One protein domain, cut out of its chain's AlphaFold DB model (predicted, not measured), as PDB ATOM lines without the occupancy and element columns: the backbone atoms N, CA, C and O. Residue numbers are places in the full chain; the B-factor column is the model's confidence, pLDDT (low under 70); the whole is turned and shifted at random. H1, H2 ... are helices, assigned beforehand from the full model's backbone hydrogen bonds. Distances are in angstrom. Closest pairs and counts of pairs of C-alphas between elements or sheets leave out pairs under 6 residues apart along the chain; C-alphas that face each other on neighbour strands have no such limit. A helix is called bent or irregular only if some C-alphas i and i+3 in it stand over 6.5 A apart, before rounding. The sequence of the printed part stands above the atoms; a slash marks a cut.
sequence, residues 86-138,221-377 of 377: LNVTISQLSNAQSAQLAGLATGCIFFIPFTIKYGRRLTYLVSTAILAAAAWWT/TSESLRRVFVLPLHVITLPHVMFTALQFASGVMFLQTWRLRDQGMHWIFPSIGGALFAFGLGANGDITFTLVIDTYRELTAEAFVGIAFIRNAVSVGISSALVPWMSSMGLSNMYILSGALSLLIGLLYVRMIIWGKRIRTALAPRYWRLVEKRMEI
ATOM      1  N   LEU A  86       9.738  27.605 111.810       71.75
ATOM      2  CA  LEU A  86      10.257  27.530 110.434       71.75
ATOM      3  C   LEU A  86      10.565  26.091 109.986       71.75
ATOM      4  O   LEU A  86      11.018  25.892 108.861       71.75
ATOM      5  N   ASN A  87      10.347  25.094 110.853       76.81
ATOM      6  CA  ASN A  87      10.647  23.677 110.607       76.81
ATOM      7  C   ASN A  87      12.081  23.430 110.076       76.81
ATOM      8  O   ASN A  87      12.320  22.597 109.198       76.81
ATOM      9  N   VAL A  88      13.047  24.195 110.594       75.69
ATOM     10  CA  VAL A  88      14.468  24.128 110.223       75.69
ATOM     11  C   VAL A  88      15.274  23.334 111.250       75.69
ATOM     12  O   VAL A  88      14.975  23.311 112.441       75.69
ATOM     13  N   THR A  89      16.350  22.699 110.795       79.38
ATOM     14  CA  THR A  89      17.258  21.914 111.646       79.38
ATOM     15  C   THR A  89      18.322  22.788 112.314       79.38
ATOM     16  O   THR A  89      18.806  23.751 111.721       79.38
ATOM     17  N   ILE A  90      18.795  22.407 113.507       79.44
ATOM     18  CA  ILE A  90      19.889  23.111 114.216       79.44
ATOM     19  C   ILE A  90      21.153  23.229 113.343       79.44
ATOM     20  O   ILE A  90      21.849  24.242 113.390       79.44
ATOM     21  N   SER A  91      21.425  22.245 112.481       75.69
ATOM     22  CA  SER A  91      22.500  22.310 111.483       75.69
ATOM     23  C   SER A  91      22.335  23.460 110.487       75.69
ATOM     24  O   SER A  91      23.313  24.136 110.171       75.69
ATOM     25  N   GLN A  92      21.115  23.727 110.014       75.06
ATOM     26  CA  GLN A  92      20.843  24.855 109.120       75.06
ATOM     27  C   GLN A  92      21.010  26.195 109.847       75.06
ATOM     28  O   GLN A  92      21.612  27.106 109.281       75.06
ATOM     29  N   LEU A  93      20.582  26.303 111.113       75.88
ATOM     30  CA  LEU A  93      20.830  27.504 111.920       75.88
ATOM     31  C   LEU A  93      22.329  27.731 112.182       75.88
ATOM     32  O   LEU A  93      22.808  28.856 112.067       75.88
ATOM     33  N   SER A  94      23.094  26.671 112.455       78.81
ATOM     34  CA  SER A  94      24.554  26.757 112.631       78.81
ATOM     35  C   SER A  94      25.266  27.223 111.354       78.81
ATOM     36  O   SER A  94      26.220  28.008 111.402       78.81
ATOM     37  N   ASN A  95      24.780  26.789 110.188       78.25
ATOM     38  CA  ASN A  95      25.272  27.253 108.891       78.25
ATOM     39  C   ASN A  95      24.896  28.718 108.630       78.25
ATOM     40  O   ASN A  95      25.735  29.484 108.155       78.25
ATOM     41  N   ALA A  96      23.684  29.142 109.000       77.62
ATOM     42  CA  ALA A  96      23.267  30.542 108.921       77.62
ATOM     43  C   ALA A  96      24.130  31.447 109.820       77.62
ATOM     44  O   ALA A  96      24.567  32.515 109.390       77.62
ATOM     45  N   GLN A  97      24.469  30.984 111.027       77.00
ATOM     46  CA  GLN A  97      25.387  31.684 111.927       77.00
ATOM     47  C   GLN A  97      26.802  31.790 111.339       77.00
ATOM     48  O   GLN A  97      27.459  32.829 111.419       77.00
ATOM     49  N   SER A  98      27.259  30.737 110.661       77.06
ATOM     50  CA  SER A  98      28.539  30.748 109.945       77.06
ATOM     51  C   SER A  98      28.534  31.769 108.798       77.06
ATOM     52  O   SER A  98      29.511  32.493 108.614       77.06
ATOM     53  N   ALA A  99      27.421  31.896 108.066       80.56
ATOM     54  CA  ALA A  99      27.258  32.923 107.037       80.56
ATOM     55  C   ALA A  99      27.264  34.349 107.627       80.56
ATOM     56  O   ALA A  99      27.886  35.245 107.053       80.56
ATOM     57  N   GLN A 100      26.655  34.558 108.800       80.56
ATOM     58  CA  GLN A 100      26.700  35.840 109.516       80.56
ATOM     59  C   GLN A 100      28.139  36.221 109.910       80.56
ATOM     60  O   GLN A 100      28.578  37.350 109.666       80.56
ATOM     61  N   LEU A 101      28.911  35.273 110.449       81.56
ATOM     62  CA  LEU A 101      30.325  35.472 110.787       81.56
ATOM     63  C   LEU A 101      31.191  35.749 109.545       81.56
ATOM     64  O   LEU A 101      32.092  36.590 109.596       81.56
ATOM     65  N   ALA A 102      30.894  35.107 108.410       83.31
ATOM     66  CA  ALA A 102      31.568  35.372 107.138       83.31
ATOM     67  C   ALA A 102      31.261  36.786 106.615       83.31
ATOM     68  O   ALA A 102      32.155  37.479 106.119       83.31
ATOM     69  N   GLY A 103      30.021  37.255 106.794       83.81
ATOM     70  CA  GLY A 103      29.625  38.639 106.531       83.81
ATOM     71  C   GLY A 103      30.411  39.641 107.380       83.81
ATOM     72  O   GLY A 103      30.913  40.635 106.858       83.81
ATOM     73  N   LEU A 104      30.617  39.349 108.669       83.38
ATOM     74  CA  LEU A 104      31.454  40.178 109.546       83.38
ATOM     75  C   LEU A 104      32.929  40.174 109.119       83.38
ATOM     76  O   LEU A 104      33.570  41.223 109.125       83.38
ATOM     77  N   ALA A 105      33.485  39.018 108.738       83.62
ATOM     78  CA  ALA A 105      34.869  38.913 108.268       83.62
ATOM     79  C   ALA A 105      35.102  39.741 106.993       83.62
ATOM     80  O   ALA A 105      36.030  40.549 106.922       83.62
ATOM     81  N   THR A 106      34.234  39.569 105.996       85.62
ATOM     82  CA  THR A 106      34.334  40.276 104.712       85.62
ATOM     83  C   THR A 106      34.031  41.767 104.861       85.62
ATOM     84  O   THR A 106      34.761  42.594 104.314       85.62
ATOM     85  N   GLY A 107      33.037  42.136 105.674       84.25
ATOM     86  CA  GLY A 107      32.670  43.527 105.940       84.25
ATOM     87  C   GLY A 107      33.831  44.366 106.479       84.25
ATOM     88  O   GLY A 107      34.034  45.489 106.019       84.25
ATOM     89  N   CYS A 108      34.653  43.815 107.379       81.25
ATOM     90  CA  CYS A 108      35.837  44.511 107.894       81.25
ATOM     91  C   CYS A 108      36.860  44.837 106.790       81.25
ATOM     92  O   CYS A 108      37.379  45.951 106.755       81.25
ATOM     93  N   ILE A 109      37.126  43.905 105.869       84.50
ATOM     94  CA  ILE A 109      38.080  44.122 104.767       84.50
ATOM     95  C   ILE A 109      37.571  45.184 103.794       84.50
ATOM     96  O   ILE A 109      38.365  45.985 103.308       84.50
ATOM     97  N   PHE A 110      36.269  45.204 103.504       84.00
ATOM     98  CA  PHE A 110      35.708  46.173 102.567       84.00
ATOM     99  C   PHE A 110      35.573  47.558 103.190       84.00
ATOM    100  O   PHE A 110      36.118  48.519 102.655       84.00
ATOM    101  N   PHE A 111      34.878  47.696 104.319       81.38
ATOM    102  CA  PHE A 111      34.496  49.014 104.826       81.38
ATOM    103  C   PHE A 111      35.666  49.828 105.375       81.38
ATOM    104  O   PHE A 111      35.637  51.053 105.274       81.38
ATOM    105  N   ILE A 112      36.712  49.199 105.915       81.19
ATOM    106  CA  ILE A 112      37.800  49.947 106.554       81.19
ATOM    107  C   ILE A 112      38.633  50.748 105.533       81.19
ATOM    108  O   ILE A 112      38.797  51.950 105.742       81.19
ATOM    109  N   PRO A 113      39.060  50.204 104.379       77.12
ATOM    110  CA  PRO A 113      39.629  51.009 103.298       77.12
ATOM    111  C   PRO A 113      38.723  52.159 102.835       77.12
ATOM    112  O   PRO A 113      39.206  53.262 102.579       77.12
ATOM    113  N   PHE A 114      37.402  51.939 102.784       79.38
ATOM    114  CA  PHE A 114      36.445  53.013 102.493       79.38
ATOM    115  C   PHE A 114      36.453  54.104 103.578       79.38
ATOM    116  O   PHE A 114      36.391  55.280 103.221       79.38
ATOM    117  N   THR A 115      36.596  53.756 104.869       80.19
ATOM    118  CA  THR A 115      36.718  54.755 105.955       80.19
ATOM    119  C   THR A 115      37.960  55.629 105.813       80.19
ATOM    120  O   THR A 115      37.901  56.818 106.125       80.19
ATOM    121  N   ILE A 116      39.072  55.050 105.348       74.56
ATOM    122  CA  ILE A 116      40.348  55.755 105.172       74.56
ATOM    123  C   ILE A 116      40.261  56.690 103.960       74.56
ATOM    124  O   ILE A 116      40.705  57.833 104.029       74.56
ATOM    125  N   LYS A 117      39.625  56.239 102.870       78.75
ATOM    126  CA  LYS A 117      39.537  57.013 101.626       78.75
ATOM    127  C   LYS A 117      38.474  58.113 101.644       78.75
ATOM    128  O   LYS A 117      38.738  59.208 101.164       78.75
ATOM    129  N   TYR A 118      37.263  57.817 102.118       78.06
ATOM    130  CA  TYR A 118      36.115  58.734 102.033       78.06
ATOM    131  C   TYR A 118      35.791  59.431 103.362       78.06
ATOM    132  O   TYR A 118      34.925  60.308 103.406       78.06
ATOM    133  N   GLY A 119      36.503  59.069 104.430       77.25
ATOM    134  CA  GLY A 119      36.295  59.578 105.777       77.25
ATOM    135  C   GLY A 119      35.322  58.724 106.595       77.25
ATOM    136  O   GLY A 119      34.393  58.098 106.086       77.25
ATOM    137  N   ARG A 120      35.518  58.727 107.919       73.81
ATOM    138  CA  ARG A 120      34.778  57.863 108.858       73.81
ATOM    139  C   ARG A 120      33.277  58.171 108.920       73.81
ATOM    140  O   ARG A 120      32.479  57.262 109.105       73.81
ATOM    141  N   ARG A 121      32.880  59.439 108.756       79.69
ATOM    142  CA  ARG A 121      31.486  59.898 108.927       79.69
ATOM    143  C   ARG A 121      30.533  59.297 107.902       79.69
ATOM    144  O   ARG A 121      29.490  58.772 108.283       79.69
ATOM    145  N   LEU A 122      30.908  59.332 106.622       81.19
ATOM    146  CA  LEU A 122      30.109  58.713 105.571       81.19
ATOM    147  C   LEU A 122      29.997  57.205 105.796       81.19
ATOM    148  O   LEU A 122      28.907  56.650 105.702       81.19
ATOM    149  N   THR A 123      31.101  56.545 106.144       81.56
ATOM    150  CA  THR A 123      31.083  55.102 106.380       81.56
ATOM    151  C   THR A 123      30.185  54.710 107.554       81.56
ATOM    152  O   THR A 123      29.482  53.706 107.455       81.56
ATOM    153  N   TYR A 124      30.135  55.501 108.630       80.25
ATOM    154  CA  TYR A 124      29.189  55.276 109.729       80.25
ATOM    155  C   TYR A 124      27.728  55.406 109.282       80.25
ATOM    156  O   TYR A 124      26.915  54.546 109.615       80.25
ATOM    157  N   LEU A 125      27.391  56.428 108.490       84.31
ATOM    158  CA  LEU A 125      26.029  56.596 107.971       84.31
ATOM    159  C   LEU A 125      25.634  55.455 107.026       84.31
ATOM    160  O   LEU A 125      24.565  54.873 107.184       84.31
ATOM    161  N   VAL A 126      26.514  55.095 106.089       85.56
ATOM    162  CA  VAL A 126      26.266  54.016 105.122       85.56
ATOM    163  C   VAL A 126      26.131  52.665 105.825       85.56
ATOM    164  O   VAL A 126      25.188  51.931 105.551       85.56
ATOM    165  N   SER A 127      27.025  52.338 106.763       83.12
ATOM    166  CA  SER A 127      26.954  51.072 107.511       83.12
ATOM    167  C   SER A 127      25.701  50.980 108.382       83.12
ATOM    168  O   SER A 127      25.053  49.936 108.398       83.12
ATOM    169  N   THR A 128      25.305  52.073 109.038       83.19
ATOM    170  CA  THR A 128      24.070  52.116 109.836       83.19
ATOM    171  C   THR A 128      22.831  51.971 108.951       83.19
ATOM    172  O   THR A 128      21.914  51.234 109.303       83.19
ATOM    173  N   ALA A 129      22.813  52.606 107.774       86.56
ATOM    174  CA  ALA A 129      21.725  52.459 106.806       86.56
ATOM    175  C   ALA A 129      21.611  51.019 106.277       86.56
ATOM    176  O   ALA A 129      20.505  50.495 106.173       86.56
ATOM    177  N   ILE A 130      22.742  50.355 106.008       84.31
ATOM    178  CA  ILE A 130      22.772  48.943 105.599       84.31
ATOM    179  C   ILE A 130      22.252  48.040 106.723       84.31
ATOM    180  O   ILE A 130      21.439  47.157 106.456       84.31
ATOM    181  N   LEU A 131      22.669  48.271 107.974       79.88
ATOM    182  CA  LEU A 131      22.159  47.521 109.127       79.88
ATOM    183  C   LEU A 131      20.643  47.694 109.290       79.88
ATOM    184  O   LEU A 131      19.937  46.708 109.484       79.88
ATOM    185  N   ALA A 132      20.138  48.926 109.179       82.06
ATOM    186  CA  ALA A 132      18.710  49.212 109.275       82.06
ATOM    187  C   ALA A 132      17.921  48.543 108.139       82.06
ATOM    188  O   ALA A 132      16.908  47.894 108.390       82.06
ATOM    189  N   ALA A 133      18.423  48.623 106.902       84.06
ATOM    190  CA  ALA A 133      17.835  47.946 105.752       84.06
ATOM    191  C   ALA A 133      17.790  46.422 105.945       84.06
ATOM    192  O   ALA A 133      16.753  45.811 105.702       84.06
ATOM    193  N   ALA A 134      18.869  45.813 106.444       77.88
ATOM    194  CA  ALA A 134      18.920  44.382 106.735       77.88
ATOM    195  C   ALA A 134      17.961  43.973 107.870       77.88
ATOM    196  O   ALA A 134      17.338  42.911 107.803       77.88
ATOM    197  N   ALA A 135      17.799  44.815 108.893       74.88
ATOM    198  CA  ALA A 135      16.846  44.579 109.977       74.88
ATOM    199  C   ALA A 135      15.391  44.645 109.481       74.88
ATOM    200  O   ALA A 135      14.610  43.731 109.753       74.88
ATOM    201  N   TRP A 136      15.038  45.667 108.692       79.50
ATOM    202  CA  TRP A 136      13.716  45.768 108.058       79.50
ATOM    203  C   TRP A 136      13.429  44.595 107.127       79.50
ATOM    204  O   TRP A 136      12.336  44.029 107.151       79.50
ATOM    205  N   TRP A 137      14.434  44.208 106.347       77.25
ATOM    206  CA  TRP A 137      14.370  43.064 105.454       77.25
ATOM    207  C   TRP A 137      14.071  41.768 106.209       77.25
ATOM    208  O   TRP A 137      13.137  41.054 105.856       77.25
ATOM    209  N   THR A 138      14.797  41.510 107.300       68.19
ATOM    210  CA  THR A 138      14.595  40.321 108.144       68.19
ATOM    211  C   THR A 138      13.194  40.300 108.764       68.19
ATOM    212  O   THR A 138      12.578  39.246 108.840       68.19
ATOM    213  N   THR A 221      40.611  61.469 100.587       65.44
ATOM    214  CA  THR A 221      42.075  61.413 100.565       65.44
ATOM    215  C   THR A 221      42.523  61.017  99.154       65.44
ATOM    216  O   THR A 221      41.866  60.199  98.503       65.44
ATOM    217  N   SER A 222      43.631  61.570  98.654       61.62
ATOM    218  CA  SER A 222      44.165  61.319  97.300       61.62
ATOM    219  C   SER A 222      44.712  59.898  97.074       61.62
ATOM    220  O   SER A 222      45.292  59.615  96.026       61.62
ATOM    221  N   GLU A 223      44.514  58.975  98.017       65.56
ATOM    222  CA  GLU A 223      45.136  57.655  97.990       65.56
ATOM    223  C   GLU A 223      44.522  56.678  96.973       65.56
ATOM    224  O   GLU A 223      43.309  56.598  96.727       65.56
ATOM    225  N   SER A 224      45.399  55.831  96.431       75.94
ATOM    226  CA  SER A 224      45.038  54.704  95.574       75.94
ATOM    227  C   SER A 224      44.311  53.606  96.359       75.94
ATOM    228  O   SER A 224      44.887  52.943  97.222       75.94
ATOM    229  N   LEU A 225      43.057  53.327  95.981       74.19
ATOM    230  CA  LEU A 225      42.192  52.336  96.641       74.19
ATOM    231  C   LEU A 225      42.814  50.929  96.652       74.19
ATOM    232  O   LEU A 225      42.743  50.232  97.658       74.19
ATOM    233  N   ARG A 226      43.507  50.524  95.578       73.06
ATOM    234  CA  ARG A 226      44.172  49.209  95.516       73.06
ATOM    235  C   ARG A 226      45.243  49.044  96.596       73.06
ATOM    236  O   ARG A 226      45.427  47.945  97.105       73.06
ATOM    237  N   ARG A 227      45.944  50.122  96.952       68.75
ATOM    238  CA  ARG A 227      47.041  50.079  97.925       68.75
ATOM    239  C   ARG A 227      46.510  50.021  99.362       68.75
ATOM    240  O   ARG A 227      47.012  49.218 100.144       68.75
ATOM    241  N   VAL A 228      45.425  50.746  99.657       74.00
ATOM    242  CA  VAL A 228      44.728  50.708 100.961       74.00
ATOM    243  C   VAL A 228      44.144  49.322 101.257       74.00
ATOM    244  O   VAL A 228      44.207  48.853 102.388       74.00
ATOM    245  N   PHE A 229      43.632  48.616 100.243       79.94
ATOM    246  CA  PHE A 229      43.115  47.250 100.408       79.94
ATOM    247  C   PHE A 229      44.205  46.204 100.701       79.94
ATOM    248  O   PHE A 229      43.956  45.226 101.401       79.94
ATOM    249  N   VAL A 230      45.420  46.393 100.175       79.31
ATOM    250  CA  VAL A 230      46.519  45.416 100.294       79.31
ATOM    251  C   VAL A 230      47.328  45.598 101.585       79.31
ATOM    252  O   VAL A 230      47.970  44.653 102.055       79.31
ATOM    253  N   LEU A 231      47.299  46.788 102.189       78.56
ATOM    254  CA  LEU A 231      48.082  47.102 103.384       78.56
ATOM    255  C   LEU A 231      47.677  46.253 104.615       78.56
ATOM    256  O   LEU A 231      48.570  45.642 105.207       78.56
ATOM    257  N   PRO A 232      46.382  46.070 104.950       75.62
ATOM    258  CA  PRO A 232      45.960  45.166 106.024       75.62
ATOM    259  C   PRO A 232      46.444  43.720 105.856       75.62
ATOM    260  O   PRO A 232      46.849  43.089 106.831       75.62
ATOM    261  N   LEU A 233      46.482  43.204 104.620       81.06
ATOM    262  CA  LEU A 233      46.974  41.848 104.336       81.06
ATOM    263  C   LEU A 233      48.456  41.685 104.694       81.06
ATOM    264  O   LEU A 233      48.875  40.628 105.163       81.06
ATOM    265  N   HIS A 234      49.254  42.739 104.528       79.06
ATOM    266  CA  HIS A 234      50.655  42.726 104.939       79.06
ATOM    267  C   HIS A 234      50.802  42.828 106.460       79.06
ATOM    268  O   HIS A 234      51.651  42.142 107.036       79.06
ATOM    269  N   VAL A 235      49.968  43.640 107.116       78.88
ATOM    270  CA  VAL A 235      49.992  43.845 108.574       78.88
ATOM    271  C   VAL A 235      49.570  42.582 109.335       78.88
ATOM    272  O   VAL A 235      50.144  42.284 110.381       78.88
ATOM    273  N   ILE A 236      48.670  41.768 108.772       79.62
ATOM    274  CA  ILE A 236      48.302  40.441 109.300       79.62
ATOM    275  C   ILE A 236      49.524  39.553 109.559       79.62
ATOM    276  O   ILE A 236      49.566  38.820 110.544       79.62
ATOM    277  N   THR A 237      50.538  39.618 108.694       78.88
ATOM    278  CA  THR A 237      51.723  38.753 108.806       78.88
ATOM    279  C   THR A 237      52.661  39.135 109.957       78.88
ATOM    280  O   THR A 237      53.659  38.450 110.189       78.88
ATOM    281  N   LEU A 238      52.385  40.234 110.674       80.62
ATOM    282  CA  LEU A 238      53.144  40.599 111.864       80.62
ATOM    283  C   LEU A 238      52.839  39.581 112.980       80.62
ATOM    284  O   LEU A 238      51.672  39.399 113.331       80.62
ATOM    285  N   PRO A 239      53.857  38.945 113.594       76.12
ATOM    286  CA  PRO A 239      53.653  37.864 114.558       76.12
ATOM    287  C   PRO A 239      52.766  38.241 115.743       76.12
ATOM    288  O   PRO A 239      51.993  37.410 116.195       76.12
ATOM    289  N   HIS A 240      52.844  39.487 116.226       74.38
ATOM    290  CA  HIS A 240      52.004  39.951 117.331       74.38
ATOM    291  C   HIS A 240      50.535  40.041 116.894       74.38
ATOM    292  O   HIS A 240      49.676  39.520 117.589       74.38
ATOM    293  N   VAL A 241      50.252  40.606 115.716       75.81
ATOM    294  CA  VAL A 241      48.893  40.711 115.149       75.81
ATOM    295  C   VAL A 241      48.308  39.317 114.891       75.81
ATOM    296  O   VAL A 241      47.194  39.013 115.312       75.81
ATOM    297  N   MET A 242      49.083  38.417 114.290       76.56
ATOM    298  CA  MET A 242      48.666  37.031 114.074       76.56
ATOM    299  C   MET A 242      48.407  36.293 115.395       76.56
ATOM    300  O   MET A 242      47.398  35.606 115.534       76.56
ATOM    301  N   PHE A 243      49.283  36.478 116.385       75.94
ATOM    302  CA  PHE A 243      49.129  35.906 117.719       75.94
ATOM    303  C   PHE A 243      47.847  36.392 118.403       75.94
ATOM    304  O   PHE A 243      47.063  35.584 118.892       75.94
ATOM    305  N   THR A 244      47.591  37.704 118.360       67.19
ATOM    306  CA  THR A 244      46.365  38.296 118.907       67.19
ATOM    307  C   THR A 244      45.108  37.707 118.269       67.19
ATOM    308  O   THR A 244      44.151  37.378 118.963       67.19
ATOM    309  N   ALA A 245      45.120  37.497 116.952       63.91
ATOM    310  CA  ALA A 245      43.977  36.948 116.244       63.91
ATOM    311  C   ALA A 245      43.726  35.463 116.556       63.91
ATOM    312  O   ALA A 245      42.577  35.061 116.737       63.91
ATOM    313  N   LEU A 246      44.791  34.661 116.676       69.50
ATOM    314  CA  LEU A 246      44.707  33.254 117.089       69.50
ATOM    315  C   LEU A 246      44.171  33.109 118.517       69.50
ATOM    316  O   LEU A 246      43.373  32.217 118.792       69.50
ATOM    317  N   GLN A 247      44.562  34.016 119.407       68.06
ATOM    318  CA  GLN A 247      44.091  34.025 120.785       68.06
ATOM    319  C   GLN A 247      42.601  34.375 120.897       68.06
ATOM    320  O   GLN A 247      41.868  33.788 121.689       68.06
ATOM    321  N   PHE A 248      42.129  35.321 120.088       63.00
ATOM    322  CA  PHE A 248      40.703  35.633 120.009       63.00
ATOM    323  C   PHE A 248      39.885  34.455 119.469       63.00
ATOM    324  O   PHE A 248      38.753  34.239 119.898       63.00
ATOM    325  N   ALA A 249      40.455  33.682 118.542       55.81
ATOM    326  CA  ALA A 249      39.830  32.472 118.027       55.81
ATOM    327  C   ALA A 249      39.789  31.331 119.062       55.81
ATOM    328  O   ALA A 249      38.909  30.478 118.989       55.81
ATOM    329  N   SER A 250      40.691  31.328 120.048       56.84
ATOM    330  CA  SER A 250      40.794  30.279 121.065       56.84
ATOM    331  C   SER A 250      39.879  30.476 122.274       56.84
ATOM    332  O   SER A 250      40.202  29.946 123.337       56.84
ATOM    333  N   GLY A 251      38.794  31.257 122.150       55.84
ATOM    334  CA  GLY A 251      37.880  31.624 123.240       55.84
ATOM    335  C   GLY A 251      37.722  30.501 124.267       55.84
ATOM    336  O   GLY A 251      37.240  29.429 123.928       55.84
ATOM    337  N   VAL A 252      38.215  30.740 125.490       53.38
ATOM    338  CA  VAL A 252      38.400  29.753 126.573       53.38
ATOM    339  C   VAL A 252      37.137  28.935 126.842       53.38
ATOM    340  O   VAL A 252      36.316  29.306 127.669       53.38
ATOM    341  N   MET A 253      36.946  27.802 126.171       54.78
ATOM    342  CA  MET A 253      35.687  27.077 126.306       54.78
ATOM    343  C   MET A 253      35.622  26.261 127.602       54.78
ATOM    344  O   MET A 253      36.338  25.286 127.799       54.78
ATOM    345  N   PHE A 254      34.691  26.682 128.458       61.53
ATOM    346  CA  PHE A 254      33.702  25.859 129.164       61.53
ATOM    347  C   PHE A 254      34.191  24.538 129.778       61.53
ATOM    348  O   PHE A 254      33.711  23.457 129.439       61.53
ATOM    349  N   LEU A 255      35.121  24.609 130.732       48.59
ATOM    350  CA  LEU A 255      35.738  23.386 131.241       48.59
ATOM    351  C   LEU A 255      34.890  22.528 132.195       48.59
ATOM    352  O   LEU A 255      35.285  21.384 132.389       48.59
ATOM    353  N   GLN A 256      33.776  22.969 132.808       49.81
ATOM    354  CA  GLN A 256      33.232  22.167 133.934       49.81
ATOM    355  C   GLN A 256      31.711  22.071 134.143       49.81
ATOM    356  O   GLN A 256      31.302  21.259 134.965       49.81
ATOM    357  N   THR A 257      30.835  22.773 133.417       51.91
ATOM    358  CA  THR A 257      29.408  22.827 133.821       51.91
ATOM    359  C   THR A 257      28.426  21.936 133.066       51.91
ATOM    360  O   THR A 257      27.350  21.672 133.593       51.91
ATOM    361  N   TRP A 258      28.768  21.404 131.888       52.91
ATOM    362  CA  TRP A 258      27.849  20.509 131.160       52.91
ATOM    363  C   TRP A 258      27.897  19.056 131.637       52.91
ATOM    364  O   TRP A 258      26.857  18.415 131.744       52.91
ATOM    365  N   ARG A 259      29.078  18.566 132.033       50.50
ATOM    366  CA  ARG A 259      29.248  17.225 132.626       50.50
ATOM    367  C   ARG A 259      28.487  17.062 133.956       50.50
ATOM    368  O   ARG A 259      28.259  15.947 134.402       50.50
ATOM    369  N   LEU A 260      28.074  18.179 134.557       51.44
ATOM    370  CA  LEU A 260      27.272  18.251 135.780       51.44
ATOM    371  C   LEU A 260      25.751  18.233 135.516       51.44
ATOM    372  O   LEU A 260      24.980  17.953 136.434       51.44
ATOM    373  N   ARG A 261      25.295  18.489 134.276       50.69
ATOM    374  CA  ARG A 261      23.867  18.406 133.905       50.69
ATOM    375  C   ARG A 261      23.370  16.961 133.923       50.69
ATOM    376  O   ARG A 261      22.260  16.715 134.385       50.69
ATOM    377  N   ASP A 262      24.217  16.017 133.513       54.47
ATOM    378  CA  ASP A 262      23.918  14.579 133.574       54.47
ATOM    379  C   ASP A 262      23.748  14.076 135.024       54.47
ATOM    380  O   ASP A 262      23.204  12.999 135.241       54.47
ATOM    381  N   GLN A 263      24.151  14.872 136.027       60.25
ATOM    382  CA  GLN A 263      23.957  14.590 137.456       60.25
ATOM    383  C   GLN A 263      22.776  15.346 138.097       60.25
ATOM    384  O   GLN A 263      22.632  15.329 139.317       60.25
ATOM    385  N   GLY A 264      21.919  16.013 137.312       59.84
ATOM    386  CA  GLY A 264      20.722  16.690 137.835       59.84
ATOM    387  C   GLY A 264      20.999  17.983 138.615       59.84
ATOM    388  O   GLY A 264      20.197  18.377 139.460       59.84
ATOM    389  N   MET A 265      22.127  18.657 138.363       61.66
ATOM    390  CA  MET A 265      22.473  19.902 139.059       61.66
ATOM    391  C   MET A 265      21.614  21.107 138.637       61.66
ATOM    392  O   MET A 265      21.179  21.229 137.493       61.66
ATOM    393  N   HIS A 266      21.414  22.035 139.580       70.62
ATOM    394  CA  HIS A 266      20.634  23.264 139.405       70.62
ATOM    395  C   HIS A 266      21.163  24.124 138.235       70.62
ATOM    396  O   HIS A 266      22.373  24.277 138.056       70.62
ATOM    397  N   TRP A 267      20.266  24.747 137.466       72.44
ATOM    398  CA  TRP A 267      20.580  25.531 136.256       72.44
ATOM    399  C   TRP A 267      21.582  26.684 136.478       72.44
ATOM    400  O   TRP A 267      22.224  27.136 135.531       72.44
ATOM    401  N   ILE A 268      21.746  27.126 137.730       75.50
ATOM    402  CA  ILE A 268      22.641  28.222 138.129       75.50
ATOM    403  C   ILE A 268      24.121  27.916 137.874       75.50
ATOM    404  O   ILE A 268      24.890  28.821 137.558       75.50
ATOM    405  N   PHE A 269      24.538  26.651 137.985       69.75
ATOM    406  CA  PHE A 269      25.948  26.290 137.847       69.75
ATOM    407  C   PHE A 269      26.460  26.583 136.426       69.75
ATOM    408  O   PHE A 269      27.431  27.337 136.303       69.75
ATOM    409  N   PRO A 270      25.798  26.116 135.344       71.06
ATOM    410  CA  PRO A 270      26.092  26.560 133.981       71.06
ATOM    411  C   PRO A 270      26.125  28.077 133.791       71.06
ATOM    412  O   PRO A 270      27.008  28.567 133.086       71.06
ATOM    413  N   SER A 271      25.227  28.823 134.442       72.62
ATOM    414  CA  SER A 271      25.189  30.288 134.355       72.62
ATOM    415  C   SER A 271      26.429  30.947 134.965       72.62
ATOM    416  O   SER A 271      27.008  31.836 134.344       72.62
ATOM    417  N   ILE A 272      26.887  30.488 136.136       70.56
ATOM    418  CA  ILE A 272      28.115  30.993 136.779       70.56
ATOM    419  C   ILE A 272      29.338  30.716 135.894       70.56
ATOM    420  O   ILE A 272      30.162  31.604 135.674       70.56
ATOM    421  N   GLY A 273      29.433  29.507 135.332       68.69
ATOM    422  CA  GLY A 273      30.507  29.157 134.399       68.69
ATOM    423  C   GLY A 273      30.501  30.028 133.137       68.69
ATOM    424  O   GLY A 273      31.552  30.504 132.709       68.69
ATOM    425  N   GLY A 274      29.317  30.296 132.577       71.31
ATOM    426  CA  GLY A 274      29.147  31.210 131.446       71.31
ATOM    427  C   GLY A 274      29.561  32.650 131.764       71.31
ATOM    428  O   GLY A 274      30.212  33.290 130.941       71.31
ATOM    429  N   ALA A 275      29.256  33.145 132.966       70.56
ATOM    430  CA  ALA A 275      29.641  34.489 133.400       70.56
ATOM    431  C   ALA A 275      31.164  34.643 133.557       70.56
ATOM    432  O   ALA A 275      31.738  35.612 133.061       70.56
ATOM    433  N   LEU A 276      31.836  33.670 134.185       69.12
ATOM    434  CA  LEU A 276      33.300  33.663 134.309       69.12
ATOM    435  C   LEU A 276      33.988  33.590 132.943       69.12
ATOM    436  O   LEU A 276      34.987  34.271 132.709       69.12
ATOM    437  N   PHE A 277      33.430  32.800 132.026       73.56
ATOM    438  CA  PHE A 277      33.902  32.745 130.650       73.56
ATOM    439  C   PHE A 277      33.779  34.102 129.946       73.56
ATOM    440  O   PHE A 277      34.757  34.586 129.376       73.56
ATOM    441  N   ALA A 278      32.604  34.735 130.013       72.94
ATOM    442  CA  ALA A 278      32.370  36.039 129.399       72.94
ATOM    443  C   ALA A 278      33.313  37.116 129.964       72.94
ATOM    444  O   ALA A 278      33.870  37.904 129.199       72.94
ATOM    445  N   PHE A 279      33.558  37.099 131.278       72.12
ATOM    446  CA  PHE A 279      34.527  37.980 131.931       72.12
ATOM    447  C   PHE A 279      35.948  37.785 131.378       72.12
ATOM    448  O   PHE A 279      36.605  38.753 130.991       72.12
ATOM    449  N   GLY A 280      36.406  36.533 131.274       71.81
ATOM    450  CA  GLY A 280      37.727  36.213 130.728       71.81
ATOM    451  C   GLY A 280      37.879  36.567 129.245       71.81
ATOM    452  O   GLY A 280      38.937  37.041 128.831       71.81
ATOM    453  N   LEU A 281      36.832  36.373 128.437       74.94
ATOM    454  CA  LEU A 281      36.824  36.748 127.021       74.94
ATOM    455  C   LEU A 281      36.942  38.268 126.837       74.94
ATOM    456  O   LEU A 281      37.745  38.711 126.017       74.94
ATOM    457  N   GLY A 282      36.182  39.051 127.614       71.19
ATOM    458  CA  GLY A 282      36.231  40.516 127.577       71.19
ATOM    459  C   GLY A 282      37.612  41.054 127.950       71.19
ATOM    460  O   GLY A 282      38.233  41.762 127.160       71.19
ATOM    461  N   ALA A 283      38.145  40.620 129.098       75.44
ATOM    462  CA  ALA A 283      39.458  41.056 129.572       75.44
ATOM    463  C   ALA A 283      40.584  40.727 128.577       75.44
ATOM    464  O   ALA A 283      41.411  41.584 128.263       75.44
ATOM    465  N   ASN A 284      40.604  39.503 128.037       75.19
ATOM    466  CA  ASN A 284      41.610  39.110 127.049       75.19
ATOM    467  C   ASN A 284      41.528  39.954 125.776       75.19
ATOM    468  O   ASN A 284      42.568  40.295 125.207       75.19
ATOM    469  N   GLY A 285      40.316  40.283 125.325       75.75
ATOM    470  CA  GLY A 285      40.135  41.061 124.111       75.75
ATOM    471  C   GLY A 285      40.689  42.476 124.229       75.75
ATOM    472  O   GLY A 285      41.451  42.914 123.361       75.75
ATOM    473  N   ASP A 286      40.388  43.142 125.340       78.06
ATOM    474  CA  ASP A 286      40.816  44.516 125.591       78.06
ATOM    475  C   ASP A 286      42.338  44.613 125.754       78.06
ATOM    476  O   ASP A 286      42.983  45.400 125.061       78.06
ATOM    477  N   ILE A 287      42.941  43.743 126.578       80.50
ATOM    478  CA  ILE A 287      44.401  43.700 126.799       80.50
ATOM    479  C   ILE A 287      45.147  43.535 125.472       80.50
ATOM    480  O   ILE A 287      46.170  44.174 125.209       80.50
ATOM    481  N   THR A 288      44.624  42.660 124.623       79.56
ATOM    482  CA  THR A 288      45.223  42.309 123.343       79.56
ATOM    483  C   THR A 288      45.163  43.477 122.354       79.56
ATOM    484  O   THR A 288      46.149  43.749 121.666       79.56
ATOM    485  N   PHE A 289      44.047  44.210 122.307       80.81
ATOM    486  CA  PHE A 289      43.948  45.417 121.491       80.81
ATOM    487  C   PHE A 289      44.861  46.530 121.990       80.81
ATOM    488  O   PHE A 289      45.553  47.138 121.173       80.81
ATOM    489  N   THR A 290      44.933  46.752 123.302       82.56
ATOM    490  CA  THR A 290      45.847  47.740 123.886       82.56
ATOM    491  C   THR A 290      47.297  47.429 123.524       82.56
ATOM    492  O   THR A 290      48.009  48.314 123.059       82.56
ATOM    493  N   LEU A 291      47.718  46.162 123.606       81.94
ATOM    494  CA  LEU A 291      49.070  45.757 123.214       81.94
ATOM    495  C   LEU A 291      49.374  46.079 121.742       81.94
ATOM    496  O   LEU A 291      50.489  46.492 121.417       81.94
ATOM    497  N   VAL A 292      48.408  45.874 120.846       82.56
ATOM    498  CA  VAL A 292      48.564  46.161 119.413       82.56
ATOM    499  C   VAL A 292      48.625  47.664 119.157       82.56
ATOM    500  O   VAL A 292      49.503  48.087 118.406       82.56
ATOM    501  N   ILE A 293      47.762  48.456 119.805       80.50
ATOM    502  CA  ILE A 293      47.795  49.927 119.746       80.50
ATOM    503  C   ILE A 293      49.165  50.424 120.191       80.50
ATOM    504  O   ILE A 293      49.805  51.202 119.488       80.50
ATOM    505  N   ASP A 294      49.642  49.933 121.333       79.38
ATOM    506  CA  ASP A 294      50.908  50.373 121.894       79.38
ATOM    507  C   ASP A 294      52.087  49.951 121.023       79.38
ATOM    508  O   ASP A 294      52.992  50.753 120.820       79.38
ATOM    509  N   THR A 295      52.071  48.738 120.464       80.06
ATOM    510  CA  THR A 295      53.184  48.198 119.663       80.06
ATOM    511  C   THR A 295      53.239  48.780 118.247       80.06
ATOM    512  O   THR A 295      54.331  48.995 117.717       80.06
ATOM    513  N   TYR A 296      52.085  49.027 117.621       80.75
ATOM    514  CA  TYR A 296      51.963  49.406 116.209       80.75
ATOM    515  C   TYR A 296      51.134  50.679 116.019       80.75
ATOM    516  O   TYR A 296      50.243  50.719 115.172       80.75
ATOM    517  N   ARG A 297      51.454  51.730 116.781       76.62
ATOM    518  CA  ARG A 297      50.723  53.011 116.816       76.62
ATOM    519  C   ARG A 297      50.350  53.544 115.430       76.62
ATOM    520  O   ARG A 297      49.178  53.832 115.189       76.62
ATOM    521  N   GLU A 298      51.302  53.556 114.498       76.00
ATOM    522  CA  GLU A 298      51.117  54.108 113.146       76.00
ATOM    523  C   GLU A 298      50.268  53.231 112.210       76.00
ATOM    524  O   GLU A 298      49.741  53.725 111.219       76.00
ATOM    525  N   LEU A 299      50.131  51.935 112.507       77.69
ATOM    526  CA  LEU A 299      49.419  50.945 111.683       77.69
ATOM    527  C   LEU A 299      48.239  50.308 112.436       77.69
ATOM    528  O   LEU A 299      47.796  49.204 112.113       77.69
ATOM    529  N   THR A 300      47.747  50.983 113.478       80.19
ATOM    530  CA  THR A 300      46.723  50.456 114.392       80.19
ATOM    531  C   THR A 300      45.428  50.108 113.652       80.19
ATOM    532  O   THR A 300      44.837  49.053 113.886       80.19
ATOM    533  N   ALA A 301      44.984  50.977 112.738       77.81
ATOM    534  CA  ALA A 301      43.736  50.774 112.008       77.81
ATOM    535  C   ALA A 301      43.818  49.537 111.102       77.81
ATOM    536  O   ALA A 301      42.918  48.701 111.098       77.81
ATOM    537  N   GLU A 302      44.926  49.389 110.382       83.19
ATOM    538  CA  GLU A 302      45.211  48.284 109.473       83.19
ATOM    539  C   GLU A 302      45.422  46.967 110.234       83.19
ATOM    540  O   GLU A 302      44.970  45.912 109.785       83.19
ATOM    541  N   ALA A 303      46.046  47.023 111.414       83.44
ATOM    542  CA  ALA A 303      46.196  45.875 112.300       83.44
ATOM    543  C   ALA A 303      44.838  45.367 112.798       83.44
ATOM    544  O   ALA A 303      44.586  44.163 112.758       83.44
ATOM    545  N   PHE A 304      43.931  46.263 113.193       83.38
ATOM    546  CA  PHE A 304      42.591  45.874 113.637       83.38
ATOM    547  C   PHE A 304      41.738  45.249 112.540       83.38
ATOM    548  O   PHE A 304      41.011  44.298 112.828       83.38
ATOM    549  N   VAL A 305      41.864  45.705 111.289       84.50
ATOM    550  CA  VAL A 305      41.238  45.027 110.136       84.50
ATOM    551  C   VAL A 305      41.679  43.571 110.094       84.50
ATOM    552  O   VAL A 305      40.851  42.667 109.990       84.50
ATOM    553  N   GLY A 306      42.994  43.355 110.189       84.00
ATOM    554  CA  GLY A 306      43.590  42.034 110.110       84.00
ATOM    555  C   GLY A 306      43.137  41.113 111.235       84.00
ATOM    556  O   GLY A 306      42.754  39.971 110.986       84.00
ATOM    557  N   ILE A 307      43.116  41.631 112.464       83.75
ATOM    558  CA  ILE A 307      42.676  40.886 113.648       83.75
ATOM    559  C   ILE A 307      41.198  40.522 113.536       83.75
ATOM    560  O   ILE A 307      40.842  39.361 113.733       83.75
ATOM    561  N   ALA A 308      40.341  41.486 113.187       82.69
ATOM    562  CA  ALA A 308      38.908  41.255 113.041       82.69
ATOM    563  C   ALA A 308      38.611  40.226 111.942       82.69
ATOM    564  O   ALA A 308      37.801  39.324 112.153       82.69
ATOM    565  N   PHE A 309      39.304  40.319 110.803       86.19
ATOM    566  CA  PHE A 309      39.163  39.361 109.711       86.19
ATOM    567  C   PHE A 309      39.529  37.941 110.145       86.19
ATOM    568  O   PHE A 309      38.706  37.042 110.004       86.19
ATOM    569  N   ILE A 310      40.727  37.735 110.705       85.62
ATOM    570  CA  ILE A 310      41.193  36.398 111.100       85.62
ATOM    571  C   ILE A 310      40.307  35.819 112.196       85.62
ATOM    572  O   ILE A 310      39.894  34.667 112.087       85.62
ATOM    573  N   ARG A 311      39.976  36.616 113.222       81.38
ATOM    574  CA  ARG A 311      39.080  36.191 114.302       81.38
ATOM    575  C   ARG A 311      37.775  35.653 113.724       81.38
ATOM    576  O   ARG A 311      37.399  34.525 114.014       81.38
ATOM    577  N   ASN A 312      37.114  36.451 112.887       86.00
ATOM    578  CA  ASN A 312      35.818  36.083 112.332       86.00
ATOM    579  C   ASN A 312      35.947  34.900 111.353       86.00
ATOM    580  O   ASN A 312      35.113  34.002 111.388       86.00
ATOM    581  N   ALA A 313      37.003  34.844 110.533       85.75
ATOM    582  CA  ALA A 313      37.243  33.752 109.587       85.75
ATOM    583  C   ALA A 313      37.439  32.398 110.285       85.75
ATOM    584  O   ALA A 313      36.870  31.396 109.853       85.75
ATOM    585  N   VAL A 314      38.190  32.356 111.391       85.19
ATOM    586  CA  VAL A 314      38.335  31.124 112.181       85.19
ATOM    587  C   VAL A 314      37.003  30.740 112.832       85.19
ATOM    588  O   VAL A 314      36.630  29.566 112.813       85.19
ATOM    589  N   SER A 315      36.232  31.715 113.329       83.81
ATOM    590  CA  SER A 315      34.898  31.458 113.888       83.81
ATOM    591  C   SER A 315      33.921  30.855 112.870       83.81
ATOM    592  O   SER A 315      33.110  30.023 113.263       83.81
ATOM    593  N   VAL A 316      34.013  31.194 111.576       84.56
ATOM    594  CA  VAL A 316      33.207  30.556 110.510       84.56
ATOM    595  C   VAL A 316      33.485  29.052 110.435       84.56
ATOM    596  O   VAL A 316      32.556  28.242 110.410       84.56
ATOM    597  N   GLY A 317      34.764  28.662 110.437       82.62
ATOM    598  CA  GLY A 317      35.165  27.254 110.388       82.62
ATOM    599  C   GLY A 317      34.681  26.475 111.611       82.62
ATOM    600  O   GLY A 317      34.082  25.412 111.482       82.62
ATOM    601  N   ILE A 318      34.864  27.045 112.803       82.75
ATOM    602  CA  ILE A 318      34.421  26.417 114.054       82.75
ATOM    603  C   ILE A 318      32.888  26.309 114.107       82.75
ATOM    604  O   ILE A 318      32.366  25.252 114.447       82.75
ATOM    605  N   SER A 319      32.156  27.366 113.735       82.88
ATOM    606  CA  SER A 319      30.683  27.395 113.784       82.88
ATOM    607  C   SER A 319      30.034  26.402 112.814       82.88
ATOM    608  O   SER A 319      28.991  25.828 113.122       82.88
ATOM    609  N   SER A 320      30.644  26.166 111.651       79.00
ATOM    610  CA  SER A 320      30.152  25.183 110.673       79.00
ATOM    611  C   SER A 320      30.490  23.742 111.070       79.00
ATOM    612  O   SER A 320      29.689  22.834 110.853       79.00
ATOM    613  N   ALA A 321      31.638  23.527 111.717       84.38
ATOM    614  CA  ALA A 321      32.050  22.217 112.218       84.38
ATOM    615  C   ALA A 321      31.406  21.834 113.565       84.38
ATOM    616  O   ALA A 321      31.472  20.669 113.955       84.38
ATOM    617  N   LEU A 322      30.768  22.774 114.272       81.88
ATOM    618  CA  LEU A 322      30.267  22.572 115.634       81.88
ATOM    619  C   LEU A 322      29.256  21.420 115.742       81.88
ATOM    620  O   LEU A 322      29.397  20.560 116.608       81.88
ATOM    621  N   VAL A 323      28.245  21.388 114.869       83.31
ATOM    622  CA  VAL A 323      27.185  20.364 114.919       83.31
ATOM    623  C   VAL A 323      27.728  18.964 114.575       83.31
ATOM    624  O   VAL A 323      27.485  18.045 115.361       83.31
ATOM    625  N   PRO A 324      28.516  18.771 113.493       86.50
ATOM    626  CA  PRO A 324      29.196  17.494 113.231       86.50
ATOM    627  C   PRO A 324      30.187  17.060 114.327       86.50
ATOM    628  O   PRO A 324      30.353  15.869 114.605       86.50
ATOM    629  N   TRP A 325      30.873  18.008 114.968       84.38
ATOM    630  CA  TRP A 325      31.807  17.704 116.054       84.38
ATOM    631  C   TRP A 325      31.070  17.231 117.312       84.38
ATOM    632  O   TRP A 325      31.452  16.238 117.937       84.38
ATOM    633  N   MET A 326      29.952  17.884 117.631       82.31
ATOM    634  CA  MET A 326      29.090  17.508 118.746       82.31
ATOM    635  C   MET A 326      28.482  16.113 118.561       82.31
ATOM    636  O   MET A 326      28.438  15.343 119.519       82.31
ATOM    637  N   SER A 327      28.039  15.769 117.346       85.44
ATOM    638  CA  SER A 327      27.416  14.470 117.064       85.44
ATOM    639  C   SER A 327      28.404  13.297 117.054       85.44
ATOM    640  O   SER A 327      27.997  12.174 117.334       85.44
ATOM    641  N   SER A 328      29.690  13.535 116.774       88.31
ATOM    642  CA  SER A 328      30.714  12.479 116.686       88.31
ATOM    643  C   SER A 328      31.377  12.133 118.023       88.31
ATOM    644  O   SER A 328      31.571  10.958 118.324       88.31
ATOM    645  N   MET A 329      31.738  13.131 118.835       80.75
ATOM    646  CA  MET A 329      32.482  12.922 120.093       80.75
ATOM    647  C   MET A 329      31.626  13.072 121.355       80.75
ATOM    648  O   MET A 329      32.081  12.742 122.457       80.75
ATOM    649  N   GLY A 330      30.404  13.585 121.201       80.56
ATOM    650  CA  GLY A 330      29.536  13.972 122.301       80.56
ATOM    651  C   GLY A 330      29.935  15.310 122.925       80.56
ATOM    652  O   GLY A 330      31.085  15.756 122.880       80.56
ATOM    653  N   LEU A 331      28.955  15.950 123.558       75.00
ATOM    654  CA  LEU A 331      29.074  17.308 124.083       75.00
ATOM    655  C   LEU A 331      30.175  17.445 125.156       75.00
ATOM    656  O   LEU A 331      30.971  18.381 125.123       75.00
ATOM    657  N   SER A 332      30.264  16.482 126.078       73.44
ATOM    658  CA  SER A 332      31.226  16.506 127.189       73.44
ATOM    659  C   SER A 332      32.685  16.450 126.724       73.44
ATOM    660  O   SER A 332      33.514  17.211 127.216       73.44
ATOM    661  N   ASN A 333      33.012  15.581 125.764       80.00
ATOM    662  CA  ASN A 333      34.384  15.452 125.263       80.00
ATOM    663  C   ASN A 333      34.770  16.635 124.365       80.00
ATOM    664  O   ASN A 333      35.910  17.094 124.421       80.00
ATOM    665  N   MET A 334      33.815  17.164 123.592       79.62
ATOM    666  CA  MET A 334      34.002  18.363 122.772       79.62
ATOM    667  C   MET A 334      34.423  19.570 123.625       79.62
ATOM    668  O   MET A 334      35.411  20.233 123.311       79.62
ATOM    669  N   TYR A 335      33.730  19.824 124.741       74.56
ATOM    670  CA  TYR A 335      34.074  20.930 125.640       74.56
ATOM    671  C   TYR A 335      35.426  20.747 126.337       74.56
ATOM    672  O   TYR A 335      36.187  21.707 126.428       74.56
ATOM    673  N   ILE A 336      35.761  19.528 126.780       75.06
ATOM    674  CA  ILE A 336      37.063  19.244 127.409       75.06
ATOM    675  C   ILE A 336      38.210  19.506 126.425       75.06
ATOM    676  O   ILE A 336      39.185  20.167 126.781       75.06
ATOM    677  N   LEU A 337      38.089  19.026 125.183       81.44
ATOM    678  CA  LEU A 337      39.100  19.246 124.148       81.44
ATOM    679  C   LEU A 337      39.235  20.720 123.774       81.44
ATOM    680  O   LEU A 337      40.353  21.215 123.660       81.44
ATOM    681  N   SER A 338      38.112  21.423 123.627       76.31
ATOM    682  CA  SER A 338      38.115  22.857 123.339       76.31
ATOM    683  C   SER A 338      38.791  23.650 124.465       76.31
ATOM    684  O   SER A 338      39.692  24.443 124.204       76.31
ATOM    685  N   GLY A 339      38.470  23.356 125.730       74.62
ATOM    686  CA  GLY A 339      39.113  23.981 126.887       74.62
ATOM    687  C   GLY A 339      40.615  23.695 126.991       74.62
ATOM    688  O   GLY A 339      41.400  24.603 127.268       74.62
ATOM    689  N   ALA A 340      41.044  22.459 126.715       79.12
ATOM    690  CA  ALA A 340      42.462  22.100 126.676       79.12
ATOM    691  C   ALA A 340      43.212  22.823 125.542       79.12
ATOM    692  O   ALA A 340      44.318  23.322 125.752       79.12
ATOM    693  N   LEU A 341      42.595  22.934 124.361       81.94
ATOM    694  CA  LEU A 341      43.147  23.676 123.229       81.94
ATOM    695  C   LEU A 341      43.263  25.174 123.548       81.94
ATOM    696  O   LEU A 341      44.302  25.776 123.284       81.94
ATOM    697  N   SER A 342      42.246  25.765 124.177       76.25
ATOM    698  CA  SER A 342      42.285  27.154 124.642       76.25
ATOM    699  C   SER A 342      43.399  27.405 125.656       76.25
ATOM    700  O   SER A 342      44.074  28.429 125.575       76.25
ATOM    701  N   LEU A 343      43.625  26.480 126.597       77.00
ATOM    702  CA  LEU A 343      44.738  26.568 127.546       77.00
ATOM    703  C   LEU A 343      46.090  26.464 126.837       77.00
ATOM    704  O   LEU A 343      46.982  27.257 127.123       77.00
ATOM    705  N   LEU A 344      46.237  25.539 125.884       82.75
ATOM    706  CA  LEU A 344      47.460  25.387 125.096       82.75
ATOM    707  C   LEU A 344      47.790  26.661 124.310       82.75
ATOM    708  O   LEU A 344      48.941  27.095 124.290       82.75
ATOM    709  N   ILE A 345      46.781  27.284 123.697       80.88
ATOM    710  CA  ILE A 345      46.947  28.557 122.991       80.88
ATOM    711  C   ILE A 345      47.248  29.677 123.995       80.88
ATOM    712  O   ILE A 345      48.172  30.451 123.775       80.88
ATOM    713  N   GLY A 346      46.589  29.697 125.156       76.25
ATOM    714  CA  GLY A 346      46.901  30.626 126.243       76.25
ATOM    715  C   GLY A 346      48.345  30.521 126.751       76.25
ATOM    716  O   GLY A 346      48.966  31.540 127.044       76.25
ATOM    717  N   LEU A 347      48.943  29.325 126.785       81.62
ATOM    718  CA  LEU A 347      50.352  29.141 127.167       81.62
ATOM    719  C   LEU A 347      51.328  29.829 126.203       81.62
ATOM    720  O   LEU A 347      52.440  30.187 126.599       81.62
ATOM    721  N   LEU A 348      50.924  30.095 124.961       81.62
ATOM    722  CA  LEU A 348      51.737  30.871 124.028       81.62
ATOM    723  C   LEU A 348      51.913  32.336 124.486       81.62
ATOM    724  O   LEU A 348      52.891  32.970 124.085       81.62
ATOM    725  N   TYR A 349      51.082  32.869 125.397       75.81
ATOM    726  CA  TYR A 349      51.363  34.162 126.038       75.81
ATOM    727  C   TYR A 349      52.680  34.144 126.812       75.81
ATOM    728  O   TYR A 349      53.421  35.126 126.778       75.81
ATOM    729  N   VAL A 350      53.027  33.023 127.450       82.50
ATOM    730  CA  VAL A 350      54.308  32.876 128.162       82.50
ATOM    731  C   VAL A 350      55.473  33.046 127.187       82.50
ATOM    732  O   VAL A 350      56.452  33.733 127.490       82.50
ATOM    733  N   ARG A 351      55.345  32.515 125.960       82.06
ATOM    734  CA  ARG A 351      56.323  32.747 124.888       82.06
ATOM    735  C   ARG A 351      56.421  34.240 124.550       82.06
ATOM    736  O   ARG A 351      57.525  34.769 124.410       82.06
ATOM    737  N   MET A 352      55.297  34.934 124.432       79.12
ATOM    738  CA  MET A 352      55.297  36.367 124.129       79.12
ATOM    739  C   MET A 352      55.905  37.208 125.256       79.12
ATOM    740  O   MET A 352      56.626  38.162 124.969       79.12
ATOM    741  N   ILE A 353      55.713  36.829 126.520       82.00
ATOM    742  CA  ILE A 353      56.322  37.513 127.670       82.00
ATOM    743  C   ILE A 353      57.851  37.387 127.630       82.00
ATOM    744  O   ILE A 353      58.562  38.381 127.777       82.00
ATOM    745  N   ILE A 354      58.371  36.183 127.376       86.31
ATOM    746  CA  ILE A 354      59.818  35.919 127.406       86.31
ATOM    747  C   ILE A 354      60.521  36.483 126.158       86.31
ATOM    748  O   ILE A 354      61.579  37.105 126.260       86.31
ATOM    749  N   TRP A 355      59.953  36.282 124.963       85.44
ATOM    750  CA  TRP A 355      60.615  36.605 123.690       85.44
ATOM    751  C   TRP A 355      60.061  37.842 122.973       85.44
ATOM    752  O   TRP A 355      60.652  38.271 121.981       85.44
ATOM    753  N   GLY A 356      58.987  38.465 123.463       81.19
ATOM    754  CA  GLY A 356      58.309  39.574 122.782       81.19
ATOM    755  C   GLY A 356      59.229  40.751 122.463       81.19
ATOM    756  O   GLY A 356      59.226  41.245 121.338       81.19
ATOM    757  N   LYS A 357      60.105  41.154 123.400       78.81
ATOM    758  CA  LYS A 357      61.098  42.223 123.155       78.81
ATOM    759  C   LYS A 357      62.030  41.883 121.988       78.81
ATOM    760  O   LYS A 357      62.211  42.709 121.101       78.81
ATOM    761  N   ARG A 358      62.553  40.651 121.943       83.00
ATOM    762  CA  ARG A 358      63.440  40.190 120.859       83.00
ATOM    763  C   ARG A 358      62.719  40.174 119.512       83.00
ATOM    764  O   ARG A 358      63.284  40.619 118.519       83.00
ATOM    765  N   ILE A 359      61.468  39.708 119.488       83.31
ATOM    766  CA  ILE A 359      60.643  39.684 118.272       83.31
ATOM    767  C   ILE A 359      60.400  41.111 117.765       83.31
ATOM    768  O   ILE A 359      60.518  41.351 116.566       83.31
ATOM    769  N   ARG A 360      60.108  42.074 118.650       80.75
ATOM    770  CA  ARG A 360      59.896  43.477 118.255       80.75
ATOM    771  C   ARG A 360      61.152  44.122 117.675       80.75
ATOM    772  O   ARG A 360      61.057  44.748 116.626       80.75
ATOM    773  N   THR A 361      62.317  43.928 118.294       80.12
ATOM    774  CA  THR A 361      63.588  44.443 117.756       80.12
ATOM    775  C   THR A 361      63.909  43.823 116.396       80.12
ATOM    776  O   THR A 361      64.252  44.540 115.462       80.12
ATOM    777  N   ALA A 362      63.719  42.509 116.243       83.19
ATOM    778  CA  ALA A 362      63.946  41.822 114.970       83.19
ATOM    779  C   ALA A 362      62.990  42.293 113.857       83.19
ATOM    780  O   ALA A 362      63.357  42.314 112.683       83.19
ATOM    781  N   LEU A 363      61.761  42.678 114.212       84.25
ATOM    782  CA  LEU A 363      60.735  43.100 113.259       84.25
ATOM    783  C   LEU A 363      60.746  44.609 112.970       84.25
ATOM    784  O   LEU A 363      60.092  45.039 112.018       84.25
ATOM    785  N   ALA A 364      61.497  45.403 113.739       80.00
ATOM    786  CA  ALA A 364      61.565  46.856 113.597       80.00
ATOM    787  C   ALA A 364      61.886  47.312 112.157       80.00
ATOM    788  O   ALA A 364      61.123  48.117 111.622       80.00
ATOM    789  N   PRO A 365      62.879  46.739 111.439       82.06
ATOM    790  CA  PRO A 365      63.185  47.162 110.066       82.06
ATOM    791  C   PRO A 365      62.055  46.877 109.069       82.06
ATOM    792  O   PRO A 365      61.946  47.512 108.022       82.06
ATOM    793  N   ARG A 366      61.221  45.867 109.336       82.38
ATOM    794  CA  ARG A 366      60.060  45.558 108.495       82.38
ATOM    795  C   ARG A 366      58.894  46.490 108.809       82.38
ATOM    796  O   ARG A 366      58.231  46.931 107.878       82.38
ATOM    797  N   TYR A 367      58.664  46.779 110.088       81.31
ATOM    798  CA  TYR A 367      57.645  47.728 110.529       81.31
ATOM    799  C   TYR A 367      57.901  49.120 109.950       81.31
ATOM    800  O   TYR A 367      57.028  49.651 109.273       81.31
ATOM    801  N   TRP A 368      59.113  49.659 110.110       79.81
ATOM    802  CA  TRP A 368      59.441  50.996 109.613       79.81
ATOM    803  C   TRP A 368      59.312  51.112 108.092       79.81
ATOM    804  O   TRP A 368      58.755  52.091 107.622       79.81
ATOM    805  N   ARG A 369      59.663  50.070 107.325       81.44
ATOM    806  CA  ARG A 369      59.398  50.033 105.873       81.44
ATOM    807  C   ARG A 369      57.910  50.047 105.513       81.44
ATOM    808  O   ARG A 369      57.545  50.540 104.453       81.44
ATOM    809  N   LEU A 370      57.046  49.442 106.331       80.38
ATOM    810  CA  LEU A 370      55.594  49.492 106.111       80.38
ATOM    811  C   LEU A 370      55.023  50.864 106.477       80.38
ATOM    812  O   LEU A 370      54.116  51.337 105.803       80.38
ATOM    813  N   VAL A 371      55.567  51.486 107.522       79.38
ATOM    814  CA  VAL A 371      55.199  52.834 107.961       79.38
ATOM    815  C   VAL A 371      55.656  53.884 106.950       79.38
ATOM    816  O   VAL A 371      54.862  54.731 106.571       79.38
ATOM    817  N   GLU A 372      56.886  53.799 106.448       78.44
ATOM    818  CA  GLU A 372      57.410  54.660 105.382       78.44
ATOM    819  C   GLU A 372      56.544  54.540 104.127       78.44
ATOM    820  O   GLU A 372      55.999  55.531 103.662       78.44
ATOM    821  N   LYS A 373      56.246  53.309 103.688       77.31
ATOM    822  CA  LYS A 373      55.299  53.068 102.590       77.31
ATOM    823  C   LYS A 373      53.901  53.628 102.818       77.31
ATOM    824  O   LYS A 373      53.175  53.727 101.838       77.31
ATOM    825  N   ARG A 374      53.495  53.884 104.065       70.50
ATOM    826  CA  ARG A 374      52.218  54.518 104.426       70.50
ATOM    827  C   ARG A 374      52.338  56.042 104.481       70.50
ATOM    828  O   ARG A 374      51.377  56.707 104.139       70.50
ATOM    829  N   MET A 375      53.478  56.574 104.922       68.31
ATOM    830  CA  MET A 375      53.735  58.015 105.038       68.31
ATOM    831  C   MET A 375      54.164  58.671 103.720       68.31
ATOM    832  O   MET A 375      53.925  59.856 103.537       68.31
ATOM    833  N   GLU A 376      54.773  57.924 102.798       61.50
ATOM    834  CA  GLU A 376      55.085  58.369 101.428       61.50
ATOM    835  C   GLU A 376      53.835  58.504 100.530       61.50
ATOM    836  O   GLU A 376      53.964  58.749  99.328       61.50
ATOM    837  N   ILE A 377      52.635  58.276 101.078       49.50
ATOM    838  CA  ILE A 377      51.358  58.267 100.350       49.50
ATOM    839  C   ILE A 377      50.671  59.627 100.431       49.50
ATOM    840  O   ILE A 377      50.580  60.183 101.546       49.50
TER     841      ILE A 377
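What this domain is: This is residues 86 to 138 and 221 to 377 of the 377 residues of the protein "Major facilitator superfamily transporter" of Colletotrichum incanum (UniProt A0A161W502). A loosely packed slab of long helices is built round H6 in its middle: H1 runs side by side with H6 on one side, and H4, H5 and the arm H7a lie on the side away from H1. At one end of the slab H3 crosses H6 steeply and the arm H7b turns across, while H2 folds back from the end of H1 and sticks out with residues 128 to 138; the unnamed stretch 250 to 267 reaches out to the opposite end. The printed part has 210 residues with seven named helices, H1 to H7 in order along the chain, and no named strand; the class is all helix. It is only just compact, close to loose, with a radius of gyration of the C-alphas of 20.2 A, and only just flat, spanning 65 by 50 by 28 A.

Where its parts are: H1, residues 90 to 118, begins at C-alpha 90 at (19.889, 23.111, 114.216), is 41.0 A long and has a kink of 29 degrees near residue 110. H2 is residues 120 to 138, 26.8 A long. After the cut come H3, residues 225 to 236, and H4, residues 239 to 249. H3 is only just irregular, with C-alphas 229 and 232 6.6 A apart. H5, residues 268 to 295, is 40.9 A long. H6, residues 297 to 329, is 44.2 A long, is irregular, with C-alphas 298 and 301 8.2 A apart, and has a kink of 47 degrees near residue 323. H7, residues 331 to 375, was assigned as one helix by its hydrogen bonds but is bent, with C-alphas 354 and 357 7.7 A apart. Its arms are H7a, residues 331 to 354, 36.1 A long, and H7b, residues 357 to 375, 25.1 A long. H7b is itself irregular, with C-alphas 362 and 365 7.3 A apart; it ends at C-alpha 375 at (53.735, 58.015, 105.038).

How they stand to each other: H6 is the hub. It touches H1 at a shallow tilt of 9 degrees, opposite ways, closest at the C-alphas of Ala 105 and Phe 309, 4.6 A. H1 and H2 form a helical hairpin at 24 degrees, closest at the C-alphas of Thr 115 and Thr 123, 5.7 A. H3 touches H6 with residues 231 to 236 alone, at a steep tilt of 65 degrees; the C-alphas of Pro 232 and Glu 302 are closest, 4.7 A. H4, H5, H6 and H7a form an up-and-down bundle, each running against the one before it. In it H4 touches H6 at 37 degrees, only just steep, closest at the C-alphas of Ala 245 and Ile 307, 4.9 A. H5 and H6 form a helical hairpin at 30 degrees, closest at the C-alphas of Ile 293 and Thr 300, 5.5 A. H7a only just touches H4, with 3 pairs of C-alphas within 8 A, closest at Gln 247 and Ile 345, 6.6 A. H7a and H5 are apart. H7b is about perpendicular to H7a, at 87 degrees, and H7b and H3 are near each other. Every O i to N i+4 pair is within hydrogen-bond range in H2, H4 and H5; the counts are 22 of 25 in H1, 6 of 8 in H3, 24 of 29 in H6, 16 of 20 in H7a and 13 of 15 in H7b.

The domain as a whole: The two C-alphas farthest apart are those of Gly 264 and Glu 376, 65.1 A. Residues 139 to 220 are not printed, and C-alphas 138 and 221 are 35.5 A apart across the cut. The link from H4 to H5, 18 residues, is long. The mean pLDDT of the printed part is 76.5; 33 residues are under 70, among them residues 244 to 265 and 375 to 377.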